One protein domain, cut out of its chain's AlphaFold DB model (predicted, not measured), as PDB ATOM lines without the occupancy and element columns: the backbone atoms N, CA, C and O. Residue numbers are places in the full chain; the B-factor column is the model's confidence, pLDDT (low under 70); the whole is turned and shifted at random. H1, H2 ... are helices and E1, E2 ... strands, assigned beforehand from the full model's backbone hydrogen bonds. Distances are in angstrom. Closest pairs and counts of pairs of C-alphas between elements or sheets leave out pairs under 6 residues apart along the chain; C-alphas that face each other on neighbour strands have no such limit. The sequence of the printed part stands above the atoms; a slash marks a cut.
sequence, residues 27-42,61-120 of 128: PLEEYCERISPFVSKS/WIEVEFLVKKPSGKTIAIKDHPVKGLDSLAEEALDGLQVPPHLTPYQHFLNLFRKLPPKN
ATOM      1  N   PRO A  27      35.892  40.649  22.387       75.94
ATOM      2  CA  PRO A  27      34.761  41.578  22.504       75.94
ATOM      3  C   PRO A  27      34.550  42.433  21.247       75.94
ATOM      4  O   PRO A  27      33.471  42.971  21.020       75.94
ATOM      5  N   LEU A  28      35.569  42.535  20.390       81.38
ATOM      6  CA  LEU A  28      35.465  43.256  19.133       81.38
ATOM      7  C   LEU A  28      34.685  42.506  18.044       81.38
ATOM      8  O   LEU A  28      34.356  43.134  17.045       81.38
ATOM      9  N   GLU A  29      34.354  41.218  18.191       77.00
ATOM     10  CA  GLU A  29      33.617  40.459  17.159       77.00
ATOM     11  C   GLU A  29      32.204  41.002  16.892       77.00
ATOM     12  O   GLU A  29      31.732  41.033  15.743       77.00
ATOM     13  N   GLU A  30      31.540  41.472  17.947       78.44
ATOM     14  CA  GLU A  30      30.222  42.107  17.868       78.44
ATOM     15  C   GLU A  30      30.315  43.545  17.351       78.44
ATOM     16  O   GLU A  30      29.410  44.034  16.669       78.44
ATOM     17  N   TYR A  31      31.441  44.208  17.616       79.88
ATOM     18  CA  TYR A  31      31.625  45.626  17.341       79.88
ATOM     19  C   TYR A  31      32.193  45.906  15.946       79.88
ATOM     20  O   TYR A  31      31.810  46.873  15.275       79.88
ATOM     21  N   CYS A  32      33.117  45.073  15.468       83.06
ATOM     22  CA  CYS A  32      33.805  45.308  14.213       83.06
ATOM     23  C   CYS A  32      34.240  44.034  13.480       83.06
ATOM     24  O   CYS A  32      34.339  42.941  14.025       83.06
ATOM     25  N   GLU A  33      34.484  44.183  12.181       82.69
ATOM     26  CA  GLU A  33      35.045  43.125  11.343       82.69
ATOM     27  C   GLU A  33      36.387  43.559  10.773       82.69
ATOM     28  O   GLU A  33      36.542  44.688  10.295       82.69
ATOM     29  N   ARG A  34      37.348  42.634  10.767       80.88
ATOM     30  CA  ARG A  34      38.637  42.822  10.107       80.88
ATOM     31  C   ARG A  34      38.554  42.419   8.645       80.88
ATOM     32  O   ARG A  34      38.215  41.286   8.318       80.88
ATOM     33  N   ILE A  35      38.945  43.326   7.760       76.88
ATOM     34  CA  ILE A  35      39.140  43.070   6.336       76.88
ATOM     35  C   ILE A  35      40.635  43.227   6.050       76.88
ATOM     36  O   ILE A  35      41.179  44.330   6.097       76.88
ATOM     37  N   SER A  36      41.309  42.108   5.765       63.69
ATOM     38  CA  SER A  36      42.747  42.074   5.473       63.69
ATOM     39  C   SER A  36      43.061  41.073   4.350       63.69
ATOM     40  O   SER A  36      42.449  39.999   4.331       63.69
ATOM     41  N   PRO A  37      44.015  41.361   3.439       58.75
ATOM     42  CA  PRO A  37      44.590  42.665   3.090       58.75
ATOM     43  C   PRO A  37      43.887  43.288   1.867       58.75
ATOM     44  O   PRO A  37      43.601  42.599   0.884       58.75
ATOM     45  N   PHE A  38      43.664  44.607   1.878       55.16
ATOM     46  CA  PHE A  38      43.363  45.356   0.654       55.16
ATOM     47  C   PHE A  38      44.569  46.235   0.316       55.16
ATOM     48  O   PHE A  38      44.992  47.089   1.095       55.16
ATOM     49  N   VAL A  39      45.150  46.011  -0.859       53.16
ATOM     50  CA  VAL A  39      46.254  46.828  -1.359       53.16
ATOM     51  C   VAL A  39      45.686  48.193  -1.743       53.16
ATOM     52  O   VAL A  39      45.052  48.345  -2.791       53.16
ATOM     53  N   SER A  40      45.892  49.202  -0.896       47.69
ATOM     54  CA  SER A  40      45.482  50.562  -1.225       47.69
ATOM     55  C   SER A  40      46.476  51.142  -2.229       47.69
ATOM     56  O   SER A  40      47.648  51.380  -1.926       47.69
ATOM     57  N   LYS A  41      46.019  51.364  -3.465       46.59
ATOM     58  CA  LYS A  41      46.754  52.169  -4.444       46.59
ATOM     59  C   LYS A  41      46.803  53.599  -3.915       46.59
ATOM     60  O   LYS A  41      45.865  54.361  -4.135       46.59
ATOM     61  N   SER A  42      47.892  54.004  -3.269       43.84
ATOM     62  CA  SER A  42      48.117  55.439  -3.113       43.84
ATOM     63  C   SER A  42      48.401  56.007  -4.512       43.84
ATOM     64  O   SER A  42      49.401  55.685  -5.160       43.84
ATOM     65  N   TRP A  61      53.411  50.618  -2.952       48.81
ATOM     66  CA  TRP A  61      52.230  49.900  -2.495       48.81
ATOM     67  C   TRP A  61      52.242  49.909  -0.970       48.81
ATOM     68  O   TRP A  61      53.268  49.596  -0.372       48.81
ATOM     69  N   ILE A  62      51.129  50.302  -0.355       56.59
ATOM     70  CA  ILE A  62      50.957  50.204   1.093       56.59
ATOM     71  C   ILE A  62      49.800  49.239   1.311       56.59
ATOM     72  O   ILE A  62      48.682  49.471   0.837       56.59
ATOM     73  N   GLU A  63      50.092  48.126   1.970       57.88
ATOM     74  CA  GLU A  63      49.065  47.232   2.483       57.88
ATOM     75  C   GLU A  63      48.388  47.937   3.654       57.88
ATOM     76  O   GLU A  63      49.054  48.423   4.567       57.88
ATOM     77  N   VAL A  64      47.067  48.076   3.578       63.78
ATOM     78  CA  VAL A  64      46.279  48.743   4.612       63.78
ATOM     79  C   VAL A  64      45.231  47.753   5.094       63.78
ATOM     80  O   VAL A  64      44.508  47.161   4.288       63.78
ATOM     81  N   GLU A  65      45.163  47.561   6.408       70.12
ATOM     82  CA  GLU A  65      44.096  46.784   7.029       70.12
ATOM     83  C   GLU A  65      42.867  47.669   7.205       70.12
ATOM     84  O   GLU A  65      42.971  48.843   7.560       70.12
ATOM     85  N   PHE A  66      41.690  47.113   6.945       76.44
ATOM     86  CA  PHE A  66      40.436  47.832   7.097       76.44
ATOM     87  C   PHE A  66      39.611  47.230   8.225       76.44
ATOM     88  O   PHE A  66      39.522  46.012   8.378       76.44
ATOM     89  N   LEU A  67      38.979  48.111   8.987       83.81
ATOM     90  CA  LEU A  67      37.977  47.790   9.987       83.81
ATOM     91  C   LEU A  67      36.607  48.210   9.477       83.81
ATOM     92  O   LEU A  67      36.449  49.325   8.988       83.81
ATOM     93  N   VAL A  68      35.606  47.350   9.627       83.12
ATOM     94  CA  VAL A  68      34.201  47.698   9.382       83.12
ATOM     95  C   VAL A  68      33.472  47.777  10.716       83.12
ATOM     96  O   VAL A  68      33.368  46.770  11.407       83.12
ATOM     97  N   LYS A  69      32.964  48.962  11.080       83.31
ATOM     98  CA  LYS A  69      32.186  49.177  12.314       83.31
ATOM     99  C   LYS A  69      30.756  48.662  12.130       83.31
ATOM    100  O   LYS A  69      30.029  49.161  11.263       83.31
ATOM    101  N   LYS A  70      30.315  47.726  12.970       80.25
ATOM    102  CA  LYS A  70      28.917  47.276  13.043       80.25
ATOM    103  C   LYS A  70      28.094  48.205  13.952       80.25
ATOM    104  O   LYS A  70      28.660  48.846  14.831       80.25
ATOM    105  N   PRO A  71      26.776  48.363  13.717       79.25
ATOM    106  CA  PRO A  71      26.021  47.943  12.530       79.25
ATOM    107  C   PRO A  71      26.192  48.908  11.341       79.25
ATOM    108  O   PRO A  71      25.688  48.649  10.255       79.25
ATOM    109  N   SER A  72      26.900  50.027  11.530       81.00
ATOM    110  CA  SER A  72      26.956  51.137  10.566       81.00
ATOM    111  C   SER A  72      27.519  50.785   9.180       81.00
ATOM    112  O   SER A  72      27.315  51.540   8.232       81.00
ATOM    113  N   GLY A  73      28.301  49.706   9.069       78.56
ATOM    114  CA  GLY A  73      29.025  49.325   7.854       78.56
ATOM    115  C   GLY A  73      30.159  50.287   7.472       78.56
ATOM    116  O   GLY A  73      30.790  50.111   6.428       78.56
ATOM    117  N   LYS A  74      30.446  51.309   8.293       79.62
ATOM    118  CA  LYS A  74      31.507  52.283   8.015       79.62
ATOM    119  C   LYS A  74      32.861  51.590   8.013       79.62
ATOM    120  O   LYS A  74      33.240  50.943   8.986       79.62
ATOM    121  N   THR A  75      33.587  51.763   6.914       80.19
ATOM    122  CA  THR A  75      34.919  51.194   6.719       80.19
ATOM    123  C   THR A  75      35.982  52.227   7.085       80.19
ATOM    124  O   THR A  75      35.968  53.345   6.571       80.19
ATOM    125  N   ILE A  76      36.902  51.857   7.969       78.00
ATOM    126  CA  ILE A  76      37.972  52.705   8.490       78.00
ATOM    127  C   ILE A  76      39.305  52.032   8.179       78.00
ATOM    128  O   ILE A  76      39.490  50.845   8.433       78.00
ATOM    129  N   ALA A  77      40.239  52.789   7.608       75.81
ATOM    130  CA  ALA A  77      41.604  52.322   7.403       75.81
ATOM    131  C   ALA A  77      42.354  52.322   8.739       75.81
ATOM    132  O   ALA A  77      42.509  53.378   9.357       75.81
ATOM    133  N   ILE A  78      42.849  51.160   9.150       74.00
ATOM    134  CA  ILE A  78      43.733  51.028  10.303       74.00
ATOM    135  C   ILE A  78      45.172  51.229   9.843       74.00
ATOM    136  O   ILE A  78      45.609  50.723   8.808       74.00
ATOM    137  N   LYS A  79      45.903  52.018  10.625       68.88
ATOM    138  CA  LYS A  79      47.328  52.277  10.448       68.88
ATOM    139  C   LYS A  79      48.030  52.030  11.774       68.88
ATOM    140  O   LYS A  79      47.415  52.194  12.822       68.88
ATOM    141  N   ASP A  80      49.324  51.730  11.717       64.19
ATOM    142  CA  ASP A  80      50.159  51.498  12.907       64.19
ATOM    143  C   ASP A  80      50.532  52.784  13.672       64.19
ATOM    144  O   ASP A  80      51.311  52.746  14.619       64.19
ATOM    145  N   HIS A  81      50.006  53.935  13.252       62.44
ATOM    146  CA  HIS A  81      50.164  55.217  13.931       62.44
ATOM    147  C   HIS A  81      48.793  55.786  14.309       62.44
ATOM    148  O   HIS A  81      47.821  55.514  13.595       62.44
ATOM    149  N   PRO A  82      48.707  56.611  15.371       57.69
ATOM    150  CA  PRO A  82      47.455  57.216  15.809       57.69
ATOM    151  C   PRO A  82      46.767  57.956  14.659       57.69
ATOM    152  O   PRO A  82      47.376  58.776  13.964       57.69
ATOM    153  N   VAL A  83      45.489  57.657  14.446       63.25
ATOM    154  CA  VAL A  83      44.648  58.321  13.446       63.25
ATOM    155  C   VAL A  83      43.489  58.973  14.181       63.25
ATOM    156  O   VAL A  83      42.842  58.331  15.007       63.25
ATOM    157  N   LYS A  84      43.200  60.242  13.864       65.44
ATOM    158  CA  LYS A  84      42.060  60.965  14.444       65.44
ATOM    159  C   LYS A  84      40.775  60.138  14.306       65.44
ATOM    160  O   LYS A  84      40.426  59.730  13.201       65.44
ATOM    161  N   GLY A  85      40.085  59.928  15.426       67.88
ATOM    162  CA  GLY A  85      38.816  59.201  15.505       67.88
ATOM    163  C   GLY A  85      38.933  57.694  15.756       67.88
ATOM    164  O   GLY A  85      37.922  57.089  16.099       67.88
ATOM    165  N   LEU A  86      40.125  57.086  15.636       71.19
ATOM    166  CA  LEU A  86      40.312  55.683  16.038       71.19
ATOM    167  C   LEU A  86      40.378  55.543  17.562       71.19
ATOM    168  O   LEU A  86      39.867  54.566  18.089       71.19
ATOM    169  N   ASP A  87      40.954  56.528  18.256       71.06
ATOM    170  CA  ASP A  87      41.035  56.538  19.723       71.06
ATOM    171  C   ASP A  87      39.640  56.575  20.355       71.06
ATOM    172  O   ASP A  87      39.324  55.734  21.183       71.06
ATOM    173  N   SER A  88      38.756  57.455  19.874       76.56
ATOM    174  CA  SER A  88      37.360  57.511  20.335       76.56
ATOM    175  C   SER A  88      36.595  56.217  20.048       76.56
ATOM    176  O   SER A  88      35.722  55.831  20.813       76.56
ATOM    177  N   LEU A  89      36.921  55.532  18.947       77.12
ATOM    178  CA  LEU A  89      36.325  54.240  18.615       77.12
ATOM    179  C   LEU A  89      36.870  53.118  19.506       77.12
ATOM    180  O   LEU A  89      36.120  52.216  19.861       77.12
ATOM    181  N   ALA A  90      38.152  53.175  19.867       77.38
ATOM    182  CA  ALA A  90      38.765  52.257  20.816       77.38
ATOM    183  C   ALA A  90      38.188  52.452  22.222       77.38
ATOM    184  O   ALA A  90      37.885  51.467  22.877       77.38
ATOM    185  N   GLU A  91      37.989  53.695  22.660       80.12
ATOM    186  CA  GLU A  91      37.328  54.016  23.929       80.12
ATOM    187  C   GLU A  91      35.871  53.540  23.945       80.12
ATOM    188  O   GLU A  91      35.474  52.883  24.896       80.12
ATOM    189  N   GLU A  92      35.097  53.774  22.880       82.19
ATOM    190  CA  GLU A  92      33.707  53.299  22.777       82.19
ATOM    191  C   GLU A  92      33.620  51.762  22.754       82.19
ATOM    192  O   GLU A  92      32.738  51.176  23.373       82.19
ATOM    193  N   ALA A  93      34.535  51.092  22.045       78.75
ATOM    194  CA  ALA A  93      34.550  49.632  21.934       78.75
ATOM    195  C   ALA A  93      35.089  48.927  23.188       78.75
ATOM    196  O   ALA A  93      34.794  47.752  23.403       78.75
ATOM    197  N   LEU A  94      35.919  49.616  23.974       81.31
ATOM    198  CA  LEU A  94      36.523  49.102  25.203       81.31
ATOM    199  C   LEU A  94      35.876  49.675  26.464       81.31
ATOM    200  O   LEU A  94      36.398  49.458  27.558       81.31
ATOM    201  N   ASP A  95      34.762  50.394  26.337       81.50
ATOM    202  CA  ASP A  95      34.068  50.948  27.490       81.50
ATOM    203  C   ASP A  95      33.619  49.817  28.428       81.50
ATOM    204  O   ASP A  95      33.035  48.817  28.006       81.50
ATOM    205  N   GLY A  96      33.972  49.929  29.708       76.00
ATOM    206  CA  GLY A  96      33.754  48.876  30.703       76.00
ATOM    207  C   GLY A  96      34.696  47.660  30.629       76.00
ATOM    208  O   GLY A  96      34.596  46.783  31.486       76.00
ATOM    209  N   LEU A  97      35.637  47.596  29.675       79.19
ATOM    210  CA  LEU A  97      36.674  46.559  29.619       79.19
ATOM    211  C   LEU A  97      37.949  47.003  30.343       79.19
ATOM    212  O   LEU A  97      38.428  48.130  30.207       79.19
ATOM    213  N   GLN A  98      38.541  46.085  31.107       77.56
ATOM    214  CA  GLN A  98      39.768  46.369  31.841       77.56
ATOM    215  C   GLN A  98      40.965  46.398  30.880       77.56
ATOM    216  O   GLN A  98      41.471  45.361  30.454       77.56
ATOM    217  N   VAL A  99      41.430  47.602  30.547       77.12
ATOM    218  CA  VAL A  99      42.646  47.792  29.748       77.12
ATOM    219  C   VAL A  99      43.877  47.539  30.630       77.12
ATOM    220  O   VAL A  99      43.967  48.103  31.725       77.12
ATOM    221  N   PRO A 100      44.854  46.719  30.191       78.75
ATOM    222  CA  PRO A 100      46.089  46.519  30.938       78.75
ATOM    223  C   PRO A 100      46.830  47.844  31.178       78.75
ATOM    224  O   PRO A 100      46.968  48.634  30.246       78.75
ATOM    225  N   PRO A 101      47.403  48.077  32.373       78.31
ATOM    226  CA  PRO A 101      47.957  49.382  32.761       78.31
ATOM    227  C   PRO A 101      49.188  49.813  31.948       78.31
ATOM    228  O   PRO A 101      49.583  50.973  31.989       78.31
ATOM    229  N   HIS A 102      49.811  48.883  31.223       81.38
ATOM    230  CA  HIS A 102      50.973  49.137  30.371       81.38
ATOM    231  C   HIS A 102      50.603  49.433  28.907       81.38
ATOM    232  O   HIS A 102      51.497  49.697  28.106       81.38
ATOM    233  N   LEU A 103      49.318  49.361  28.544       77.25
ATOM    234  CA  LEU A 103      48.832  49.620  27.190       77.25
ATOM    235  C   LEU A 103      47.909  50.831  27.183       77.25
ATOM    236  O   LEU A 103      47.101  51.025  28.087       77.25
ATOM    237  N   THR A 104      47.969  51.610  26.107       79.81
ATOM    238  CA  THR A 104      46.901  52.574  25.833       79.81
ATOM    239  C   THR A 104      45.650  51.844  25.320       79.81
ATOM    240  O   THR A 104      45.785  50.783  24.695       79.81
ATOM    241  N   PRO A 105      44.434  52.397  25.504       78.88
ATOM    242  CA  PRO A 105      43.208  51.824  24.938       78.88
ATOM    243  C   PRO A 105      43.332  51.549  23.436       78.88
ATOM    244  O   PRO A 105      42.968  50.479  22.962       78.88
ATOM    245  N   TYR A 106      43.972  52.459  22.701       80.12
ATOM    246  CA  TYR A 106      44.303  52.286  21.288       80.12
ATOM    247  C   TYR A 106      45.176  51.050  21.015       80.12
ATOM    248  O   TYR A 106      44.871  50.249  20.132       80.12
ATOM    249  N   GLN A 107      46.264  50.865  21.767       77.94
ATOM    250  CA  GLN A 107      47.155  49.712  21.592       77.94
ATOM    251  C   GLN A 107      46.447  48.403  21.939       77.94
ATOM    252  O   GLN A 107      46.601  47.408  21.230       77.94
ATOM    253  N   HIS A 108      45.648  48.409  23.007       81.56
ATOM    254  CA  HIS A 108      44.857  47.253  23.401       81.56
ATOM    255  C   HIS A 108      43.811  46.902  22.335       81.56
ATOM    256  O   HIS A 108      43.727  45.749  21.910       81.56
ATOM    257  N   PHE A 109      43.109  47.907  21.812       84.75
ATOM    258  CA  PHE A 109      42.170  47.764  20.707       84.75
ATOM    259  C   PHE A 109      42.834  47.183  19.457       84.75
ATOM    260  O   PHE A 109      42.310  46.241  18.874       84.75
ATOM    261  N   LEU A 110      44.006  47.682  19.053       81.81
ATOM    262  CA  LEU A 110      44.728  47.136  17.899       81.81
ATOM    263  C   LEU A 110      45.154  45.681  18.114       81.81
ATOM    264  O   LEU A 110      45.078  44.877  17.183       81.81
ATOM    265  N   ASN A 111      45.594  45.330  19.323       82.19
ATOM    266  CA  ASN A 111      45.964  43.958  19.656       82.19
ATOM    267  C   ASN A 111      44.754  43.022  19.555       82.19
ATOM    268  O   ASN A 111      44.862  41.953  18.955       82.19
ATOM    269  N   LEU A 112      43.599  43.443  20.073       82.25
ATOM    270  CA  LEU A 112      42.342  42.709  19.933       82.25
ATOM    271  C   LEU A 112      41.887  42.646  18.468       82.25
ATOM    272  O   LEU A 112      41.539  41.577  17.977       82.25
ATOM    273  N   PHE A 113      41.961  43.745  17.722       82.62
ATOM    274  CA  PHE A 113      41.573  43.787  16.314       82.62
ATOM    275  C   PHE A 113      42.417  42.832  15.460       82.62
ATOM    276  O   PHE A 113      41.892  42.114  14.612       82.62
ATOM    277  N   ARG A 114      43.730  42.767  15.699       78.31
ATOM    278  CA  ARG A 114      44.642  41.865  14.977       78.31
ATOM    279  C   ARG A 114      44.409  40.387  15.294       78.31
ATOM    280  O   ARG A 114      44.806  39.545  14.487       78.31
ATOM    281  N   LYS A 115      43.762  40.072  16.420       79.69
ATOM    282  CA  LYS A 115      43.300  38.716  16.745       79.69
ATOM    283  C   LYS A 115      42.017  38.337  16.004       79.69
ATOM    284  O   LYS A 115      41.757  37.148  15.860       79.69
ATOM    285  N   LEU A 116      41.237  39.303  15.504       79.56
ATOM    286  CA  LEU A 116      40.035  38.987  14.733       79.56
ATOM    287  C   LEU A 116      40.406  38.232  13.449       79.56
ATOM    288  O   LEU A 116      41.350  38.637  12.744       79.56
ATOM    289  N   PRO A 117      39.654  37.170  13.101       76.00
ATOM    290  CA  PRO A 117      39.854  36.474  11.845       76.00
ATOM    291  C   PRO A 117      39.571  37.444  10.687       76.00
ATOM    292  O   PRO A 117      38.548  38.138  10.690       76.00
ATOM    293  N   PRO A 118      40.451  37.526   9.675       74.00
ATOM    294  CA  PRO A 118      40.182  38.357   8.518       74.00
ATOM    295  C   PRO A 118      38.984  37.783   7.764       74.00
ATOM    296  O   PRO A 118      38.977  36.619   7.353       74.00
ATOM    297  N   LYS A 119      37.975  38.620   7.528       70.25
ATOM    298  CA  LYS A 119      36.889  38.308   6.611       70.25
ATOM    299  C   LYS A 119      37.494  38.262   5.214       70.25
ATOM    300  O   LYS A 119      37.678  39.288   4.560       70.25
ATOM    301  N   ASN A 120      37.871  37.059   4.781       58.91
ATOM    302  CA  ASN A 120      38.330  36.811   3.424       58.91
ATOM    303  C   ASN A 120      37.214  37.266   2.482       58.91
ATOM    304  O   ASN A 120      36.203  36.578   2.333       58.91
TER     305      ASN A 120
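AT A GLANCE: This is residues 27 to 42 and 61 to 120 of the 128 residues of an uncharacterized protein of candidate division WWE3 bacterium GW2011_GWA1_41_8 (UniProt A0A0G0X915). A strongly twisted sheet of three antiparallel strands has helix H3 crossing over its inner strand E2, and helix H2 packs on H3 nearly at right angles. The paired strands E1 and E2 run on past the short strand E3 toward the cut, while the loop of residues 94 to 104 lies at the opposite end of the longest axis. The printed part has 76 residues, with three named helices and three named strands in the order H1, E1, E2, E3, H2, H3; the sheet order is E1, E2, E3, and the class is mixed, helices and strands. The whole is compact, with a radius of gyration of the C-alphas of 12.3 A and spans of 37 by 25 by 21 A.

HOW THE PARTS SIT: H1, residues 28 to 31, only grazes the sheet and is followed by a tight link to E1, residues 32 to 40. E1 bends by 69 degrees at residue 37. It is the antiparallel neighbour of E2, residues 62 to 69, at 155 degrees between directions; N 35 and O 66 are 2.8 A apart and N 68 and O 33 are 2.9 A apart, both within hydrogen-bond range. E2 forms a hairpin with E3, residues 74 to 78, antiparallel at 142 degrees, with N 67 and O 76 2.8 A apart, within hydrogen-bond range. H2, residues 86 to 93, only grazes the sheet. H2 touches H3, residues 105 to 115, about perpendicular at 77 degrees; their closest C-alphas, of Ala 90 and Tyr 106, are 5.6 A apart. H3 is on the sheet at a height of 9.8 A over it, over E2, only just not over E1 as well, with 2 of its C-alphas falling on E1. It runs across the strands, at 79 degrees to E2 on the local plane. H1 is close to but not clearly touching H3; their closest C-alphas, of Leu 28 and Phe 113, are 6.7 A apart. Every O i to N i+4 pair is within hydrogen-bond range in H2 and H3; H1 is too short for such a pair.

IN THESE COORDINATES: H1 begins at C-alpha 28, at (35.465, 43.256, 19.133). E1 measures 20.1 A from first to last C-alpha, E2 21.9 A and E3 12.5 A. E2 begins at C-alpha 62, at (50.957, 50.204, 1.093). H2 measures 10.2 A, and H3, 15.5 A, ends at C-alpha 115, at (43.300, 38.716, 16.745).

THE WHOLE: The two C-alphas farthest apart, those of Trp 61 and Gly 96, are 38.0 A apart. Residues 43 to 60 are cut out, and C-alphas 42 and 61 are 6.9 A apart across the cut. The link from H2 to H3, 11 residues, is long. The mean pLDDT of the printed part is 73.6; residues 36 to 42, 61 to 64, 79 to 85 and 120 are under 70.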